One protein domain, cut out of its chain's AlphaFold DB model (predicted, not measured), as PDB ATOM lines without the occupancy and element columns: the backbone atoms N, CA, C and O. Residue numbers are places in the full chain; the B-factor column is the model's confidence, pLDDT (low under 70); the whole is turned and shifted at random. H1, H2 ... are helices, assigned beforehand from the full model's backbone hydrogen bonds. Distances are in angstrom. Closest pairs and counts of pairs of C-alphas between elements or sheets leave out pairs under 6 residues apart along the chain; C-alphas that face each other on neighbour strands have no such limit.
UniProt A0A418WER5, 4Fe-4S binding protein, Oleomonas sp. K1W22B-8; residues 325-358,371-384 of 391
ATOM      1  N   ALA A 325     148.326 149.464 146.216       90.31
ATOM      2  CA  ALA A 325     149.506 148.924 145.556       90.31
ATOM      3  C   ALA A 325     149.880 147.516 146.057       90.31
ATOM      4  O   ALA A 325     149.724 147.173 147.236       90.31
ATOM      5  N   ARG A 326     150.409 146.695 145.144       92.94
ATOM      6  CA  ARG A 326     150.963 145.362 145.416       92.94
ATOM      7  C   ARG A 326     152.310 145.229 144.711       92.94
ATOM      8  O   ARG A 326     152.452 145.671 143.576       92.94
ATOM      9  N   ARG A 327     153.281 144.600 145.377       92.69
ATOM     10  CA  ARG A 327     154.571 144.227 144.768       92.69
ATOM     11  C   ARG A 327     154.433 142.939 143.967       92.69
ATOM     12  O   ARG A 327     153.512 142.162 144.220       92.69
ATOM     13  N   VAL A 328     155.374 142.676 143.069       92.75
ATOM     14  CA  VAL A 328     155.373 141.462 142.235       92.75
ATOM     15  C   VAL A 328     155.482 140.178 143.066       92.75
ATOM     16  O   VAL A 328     154.905 139.160 142.709       92.75
ATOM     17  N   GLU A 329     156.124 140.242 144.234       94.06
ATOM     18  CA  GLU A 329     156.283 139.117 145.160       94.06
ATOM     19  C   GLU A 329     155.019 138.842 145.994       94.06
ATOM     20  O   GLU A 329     154.956 137.866 146.752       94.06
ATOM     21  N   CYS A 330     154.012 139.721 145.927       93.44
ATOM     22  CA  CYS A 330     152.764 139.564 146.661       93.44
ATOM     23  C   CYS A 330     151.936 138.411 146.082       93.44
ATOM     24  O   CYS A 330     151.488 138.464 144.947       93.44
ATOM     25  N   GLY A 331     151.659 137.398 146.902       91.94
ATOM     26  CA  GLY A 331     150.966 136.161 146.524       91.94
ATOM     27  C   GLY A 331     151.925 135.003 146.249       91.94
ATOM     28  O   GLY A 331     151.681 133.875 146.694       91.94
ATOM     29  N   SER A 332     153.049 135.298 145.594       93.00
ATOM     30  CA  SER A 332     154.120 134.342 145.320       93.00
ATOM     31  C   SER A 332     155.490 135.036 145.326       93.00
ATOM     32  O   SER A 332     155.725 135.875 144.462       93.00
ATOM     33  N   PRO A 333     156.406 134.721 146.266       93.12
ATOM     34  CA  PRO A 333     156.263 133.774 147.379       93.12
ATOM     35  C   PRO A 333     155.594 134.370 148.639       93.12
ATOM     36  O   PRO A 333     155.267 133.630 149.570       93.12
ATOM     37  N   CYS A 334     155.377 135.690 148.726       94.88
ATOM     38  CA  CYS A 334     154.921 136.335 149.963       94.88
ATOM     39  C   CYS A 334     153.397 136.252 150.154       94.88
ATOM     40  O   CYS A 334     152.631 136.893 149.439       94.88
ATOM     41  N   ARG A 335     152.935 135.553 151.201       94.25
ATOM     42  CA  ARG A 335     151.501 135.448 151.563       94.25
ATOM     43  C   ARG A 335     151.123 136.161 152.867       94.25
ATOM     44  O   ARG A 335     150.088 135.872 153.460       94.25
ATOM     45  N   LEU A 336     151.944 137.101 153.342       95.25
ATOM     46  CA  LEU A 336     151.742 137.719 154.659       95.25
ATOM     47  C   LEU A 336     150.424 138.510 154.755       95.25
ATOM     48  O   LEU A 336     149.661 138.308 155.698       95.25
ATOM     49  N   CYS A 337     150.131 139.381 153.780       95.00
ATOM     50  CA  CYS A 337     148.903 140.189 153.783       95.00
ATOM     51  C   CYS A 337     147.635 139.323 153.704       95.00
ATOM     52  O   CYS A 337     146.655 139.633 154.375       95.00
ATOM     53  N   GLU A 338     147.660 138.225 152.940       94.81
ATOM     54  CA  GLU A 338     146.558 137.254 152.869       94.81
ATOM     55  C   GLU A 338     146.304 136.627 154.245       94.81
ATOM     56  O   GLU A 338     145.199 136.724 154.784       94.81
ATOM     57  N   ARG A 339     147.350 136.125 154.909       92.62
ATOM     58  CA  ARG A 339     147.220 135.551 156.256       92.62
ATOM     59  C   ARG A 339     146.816 136.577 157.316       92.62
ATOM     60  O   ARG A 339     146.139 136.198 158.267       92.62
ATOM     61  N   ARG A 340     147.194 137.850 157.172       92.44
ATOM     62  CA  ARG A 340     146.868 138.928 158.127       92.44
ATOM     63  C   ARG A 340     145.509 139.589 157.879       92.44
ATOM     64  O   ARG A 340     144.970 140.200 158.798       92.44
ATOM     65  N   CYS A 341     144.924 139.452 156.689       93.38
ATOM     66  CA  CYS A 341     143.607 140.003 156.385       93.38
ATOM     67  C   CYS A 341     142.506 139.252 157.157       93.38
ATOM     68  O   CYS A 341     142.038 138.196 156.723       93.38
ATOM     69  N   ARG A 342     142.062 139.815 158.293       90.94
ATOM     70  CA  ARG A 342     140.989 139.254 159.144       90.94
ATOM     71  C   ARG A 342     139.669 139.062 158.389       90.94
ATOM     72  O   ARG A 342     138.950 138.096 158.626       90.94
ATOM     73  N   TYR A 343     139.387 139.951 157.441       91.69
ATOM     74  CA  TYR A 343     138.174 139.908 156.626       91.69
ATOM     75  C   TYR A 343     138.264 138.932 155.444       91.69
ATOM     76  O   TYR A 343     137.241 138.521 154.916       91.69
ATOM     77  N   GLY A 344     139.470 138.511 155.044       92.25
ATOM     78  CA  GLY A 344     139.660 137.555 153.948       92.25
ATOM     79  C   GLY A 344     139.415 138.125 152.546       92.25
ATOM     80  O   GLY A 344     139.004 137.385 151.661       92.25
ATOM     81  N   ALA A 345     139.673 139.419 152.336       94.12
ATOM     82  CA  ALA A 345     139.524 140.090 151.038       94.12
ATOM     83  C   ALA A 345     140.768 139.992 150.129       94.12
ATOM     84  O   ALA A 345     140.815 140.627 149.083       94.12
ATOM     85  N   ILE A 346     141.807 139.247 150.524       94.88
ATOM     86  CA  ILE A 346     143.026 139.060 149.722       94.88
ATOM     87  C   ILE A 346     143.133 137.580 149.363       94.88
ATOM     88  O   ILE A 346     143.092 136.731 150.250       94.88
ATOM     89  N   SER A 347     143.261 137.275 148.073       93.00
ATOM     90  CA  SER A 347     143.405 135.907 147.578       93.00
ATOM     91  C   SER A 347     144.812 135.349 147.826       93.00
ATOM     92  O   SER A 347     145.771 136.085 148.075       93.00
ATOM     93  N   ALA A 348     144.972 134.032 147.658       91.62
ATOM     94  CA  ALA A 348     146.282 133.380 147.704       91.62
ATOM     95  C   ALA A 348     147.261 133.901 146.630       91.62
ATOM     96  O   ALA A 348     148.468 133.851 146.842       91.62
ATOM     97  N   SER A 349     146.751 134.436 145.512       92.88
ATOM     98  CA  SER A 349     147.554 135.095 144.472       92.88
ATOM     99  C   SER A 349     147.956 136.528 144.825       92.88
ATOM    100  O   SER A 349     148.603 137.191 144.029       92.88
ATOM    101  N   GLY A 350     147.577 137.034 146.003       92.44
ATOM    102  CA  GLY A 350     147.914 138.383 146.446       92.44
ATOM    103  C   GLY A 350     147.029 139.486 145.862       92.44
ATOM    104  O   GLY A 350     147.233 140.646 146.232       92.44
ATOM    105  N   ARG A 351     146.046 139.140 145.015       94.00
ATOM    106  CA  ARG A 351     145.029 140.063 144.485       94.00
ATOM    107  C   ARG A 351     144.029 140.447 145.572       94.00
ATOM    108  O   ARG A 351     143.643 139.618 146.395       94.00
ATOM    109  N   ILE A 352     143.595 141.703 145.545       94.56
ATOM    110  CA  ILE A 352     142.568 142.227 146.447       94.56
ATOM    111  C   ILE A 352     141.209 142.082 145.765       94.56
ATOM    112  O   ILE A 352     141.023 142.528 144.636       94.56
ATOM    113  N   ASP A 353     140.262 141.465 146.460       93.00
ATOM    114  CA  ASP A 353     138.852 141.471 146.100       93.00
ATOM    115  C   ASP A 353     138.216 142.756 146.641       93.00
ATOM    116  O   ASP A 353     137.873 142.856 147.819       93.00
ATOM    117  N   TYR A 354     138.110 143.776 145.791       92.25
ATOM    118  CA  TYR A 354     137.595 145.090 146.179       92.25
ATOM    119  C   TYR A 354     136.081 145.130 146.411       92.25
ATOM    120  O   TYR A 354     135.607 146.043 147.086       92.25
ATOM    121  N   VAL A 355     135.331 144.140 145.916       90.31
ATOM    122  CA  VAL A 355     133.893 144.008 146.202       90.31
ATOM    123  C   VAL A 355     133.681 143.649 147.676       90.31
ATOM    124  O   VAL A 355     132.689 144.036 148.299       90.31
ATOM    125  N   GLU A 356     134.653 142.959 148.273       91.44
ATOM    126  CA  GLU A 356     134.634 142.581 149.685       91.44
ATOM    127  C   GLU A 356     135.568 143.422 150.561       91.44
ATOM    128  O   GLU A 356     135.335 143.548 151.762       91.44
ATOM    129  N   CYS A 357     136.608 144.035 149.998       93.38
ATOM    130  CA  CYS A 357     137.550 144.854 150.749       93.38
ATOM    131  C   CYS A 357     136.855 146.067 151.380       93.38
ATOM    132  O   CYS A 357     136.391 146.978 150.699       93.38
ATOM    133  N   PHE A 358     136.876 146.120 152.710       91.62
ATOM    134  CA  PHE A 358     136.388 147.259 153.488       91.62
ATOM    135  C   PHE A 358     137.491 148.293 153.798       91.62
ATOM    136  O   PHE A 358     137.314 149.139 154.661       91.62
ATOM    137  N   ARG A 371     160.195 146.778 158.172       90.12
ATOM    138  CA  ARG A 371     160.420 145.733 159.190       90.12
ATOM    139  C   ARG A 371     159.472 144.544 159.056       90.12
ATOM    140  O   ARG A 371     159.811 143.444 159.487       90.12
ATOM    141  N   THR A 372     158.293 144.759 158.478       91.62
ATOM    142  CA  THR A 372     157.222 143.751 158.418       91.62
ATOM    143  C   THR A 372     156.999 143.226 156.996       91.62
ATOM    144  O   THR A 372     156.640 142.060 156.808       91.62
ATOM    145  N   CYS A 373     157.233 144.051 155.974       94.00
ATOM    146  CA  CYS A 373     157.109 143.676 154.570       94.00
ATOM    147  C   CYS A 373     158.206 142.677 154.176       94.00
ATOM    148  O   CYS A 373     159.365 143.052 154.020       94.00
ATOM    149  N   VAL A 374     157.843 141.403 153.983       94.12
ATOM    150  CA  VAL A 374     158.811 140.321 153.700       94.12
ATOM    151  C   VAL A 374     159.752 140.639 152.524       94.12
ATOM    152  O   VAL A 374     160.951 140.444 152.705       94.12
ATOM    153  N   PRO A 375     159.286 141.150 151.364       94.38
ATOM    154  CA  PRO A 375     160.190 141.526 150.273       94.38
ATOM    155  C   PRO A 375     161.225 142.580 150.687       94.38
ATOM    156  O   PRO A 375     162.413 142.367 150.484       94.38
ATOM    157  N   LEU A 376     160.801 143.649 151.372       93.25
ATOM    158  CA  LEU A 376     161.714 144.708 151.826       93.25
ATOM    159  C   LEU A 376     162.723 144.195 152.859       93.25
ATOM    160  O   LEU A 376     163.897 144.527 152.779       93.25
ATOM    161  N   VAL A 377     162.287 143.341 153.791       94.19
ATOM    162  CA  VAL A 377     163.184 142.711 154.775       94.19
ATOM    163  C   VAL A 377     164.245 141.855 154.079       94.19
ATOM    164  O   VAL A 377     165.402 141.835 154.501       94.19
ATOM    165  N   LEU A 378     163.866 141.112 153.035       93.69
ATOM    166  CA  LEU A 378     164.803 140.289 152.272       93.69
ATOM    167  C   LEU A 378     165.775 141.145 151.459       93.69
ATOM    168  O   LEU A 378     166.962 140.821 151.428       93.69
ATOM    169  N   ASP A 379     165.305 142.236 150.859       92.94
ATOM    170  CA  ASP A 379     166.151 143.168 150.114       92.94
ATOM    171  C   ASP A 379     167.140 143.891 151.035       92.94
ATOM    172  O   ASP A 379     168.336 143.890 150.755       92.94
ATOM    173  N   ASP A 380     166.694 144.385 152.192       93.06
ATOM    174  CA  ASP A 380     167.569 145.014 153.188       93.06
ATOM    175  C   ASP A 380     168.643 144.024 153.688       93.06
ATOM    176  O   ASP A 380     169.819 144.378 153.807       93.06
ATOM    177  N   ARG A 381     168.282 142.748 153.907       93.00
ATOM    178  CA  ARG A 381     169.242 141.684 154.264       93.00
ATOM    179  C   ARG A 381     170.234 141.379 153.143       93.00
ATOM    180  O   ARG A 381     171.399 141.117 153.431       93.00
ATOM    181  N   ARG A 382     169.796 141.381 151.880       93.06
ATOM    182  CA  ARG A 382     170.680 141.191 150.716       93.06
ATOM    183  C   ARG A 382     171.669 142.346 150.590       93.06
ATOM    184  O   ARG A 382     172.855 142.095 150.417       93.06
ATOM    185  N   MET A 383     171.202 143.586 150.742       91.56
ATOM    186  CA  MET A 383     172.052 144.778 150.697       91.56
ATOM    187  C   MET A 383     173.072 144.808 151.840       91.56
ATOM    188  O   MET A 383     174.221 145.172 151.612       91.56
ATOM    189  N   ALA A 384     172.680 144.402 153.054       91.06
ATOM    190  CA  ALA A 384     173.600 144.288 154.184       91.06
ATOM    191  C   ALA A 384     174.720 143.267 153.907       91.06
ATOM    192  O   ALA A 384     175.892 143.601 154.048       91.06
TER     193      ALA A 384
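Overview. This is residues 325 to 358 and 371 to 384 of the 391 residues of the protein "4Fe-4S binding protein" of Oleomonas sp. K1W22B-8 (UniProt A0A418WER5). With little regular structure, this is a rod: helix H2 makes one end, led into by residues 371 to 373, and the loops of residues 325 to 358, with the short helix H1 among them, make the other part. The printed part has 48 residues with two named helices, H1 then H2, and no named strand. The class is all helix, though the named elements hold only 16 residues. The whole is only just loose, close to compact, with a radius of gyration of the C-alphas of 11.9 A and spans of 40 by 17 by 16 A.

Along the chain. H2, residues 374 to 384, is 15.3 A long, from C-alpha 374 at (158.811, 140.321, 153.700) to C-alpha 384 at (173.600, 144.288, 154.184). H1, residues 336 to 340, begins at (151.742, 137.719, 154.659).

Arrangement. H2 and H1 are close but not clearly touching; their closest C-alphas, of Val 374 and Leu 336, are 7.6 A apart. In both, every O i to N i+4 pair is within hydrogen-bond range.

Size, cuts and confidence. The C-alphas farthest apart, of Val 355 and Ala 384, are 40.5 A apart. Residues 359 to 370 are not printed; C-alphas 358 and 371 are 24.7 A apart across this cut. Residues 341 to 358 hold no named element. No printed residue has a pLDDT under 70.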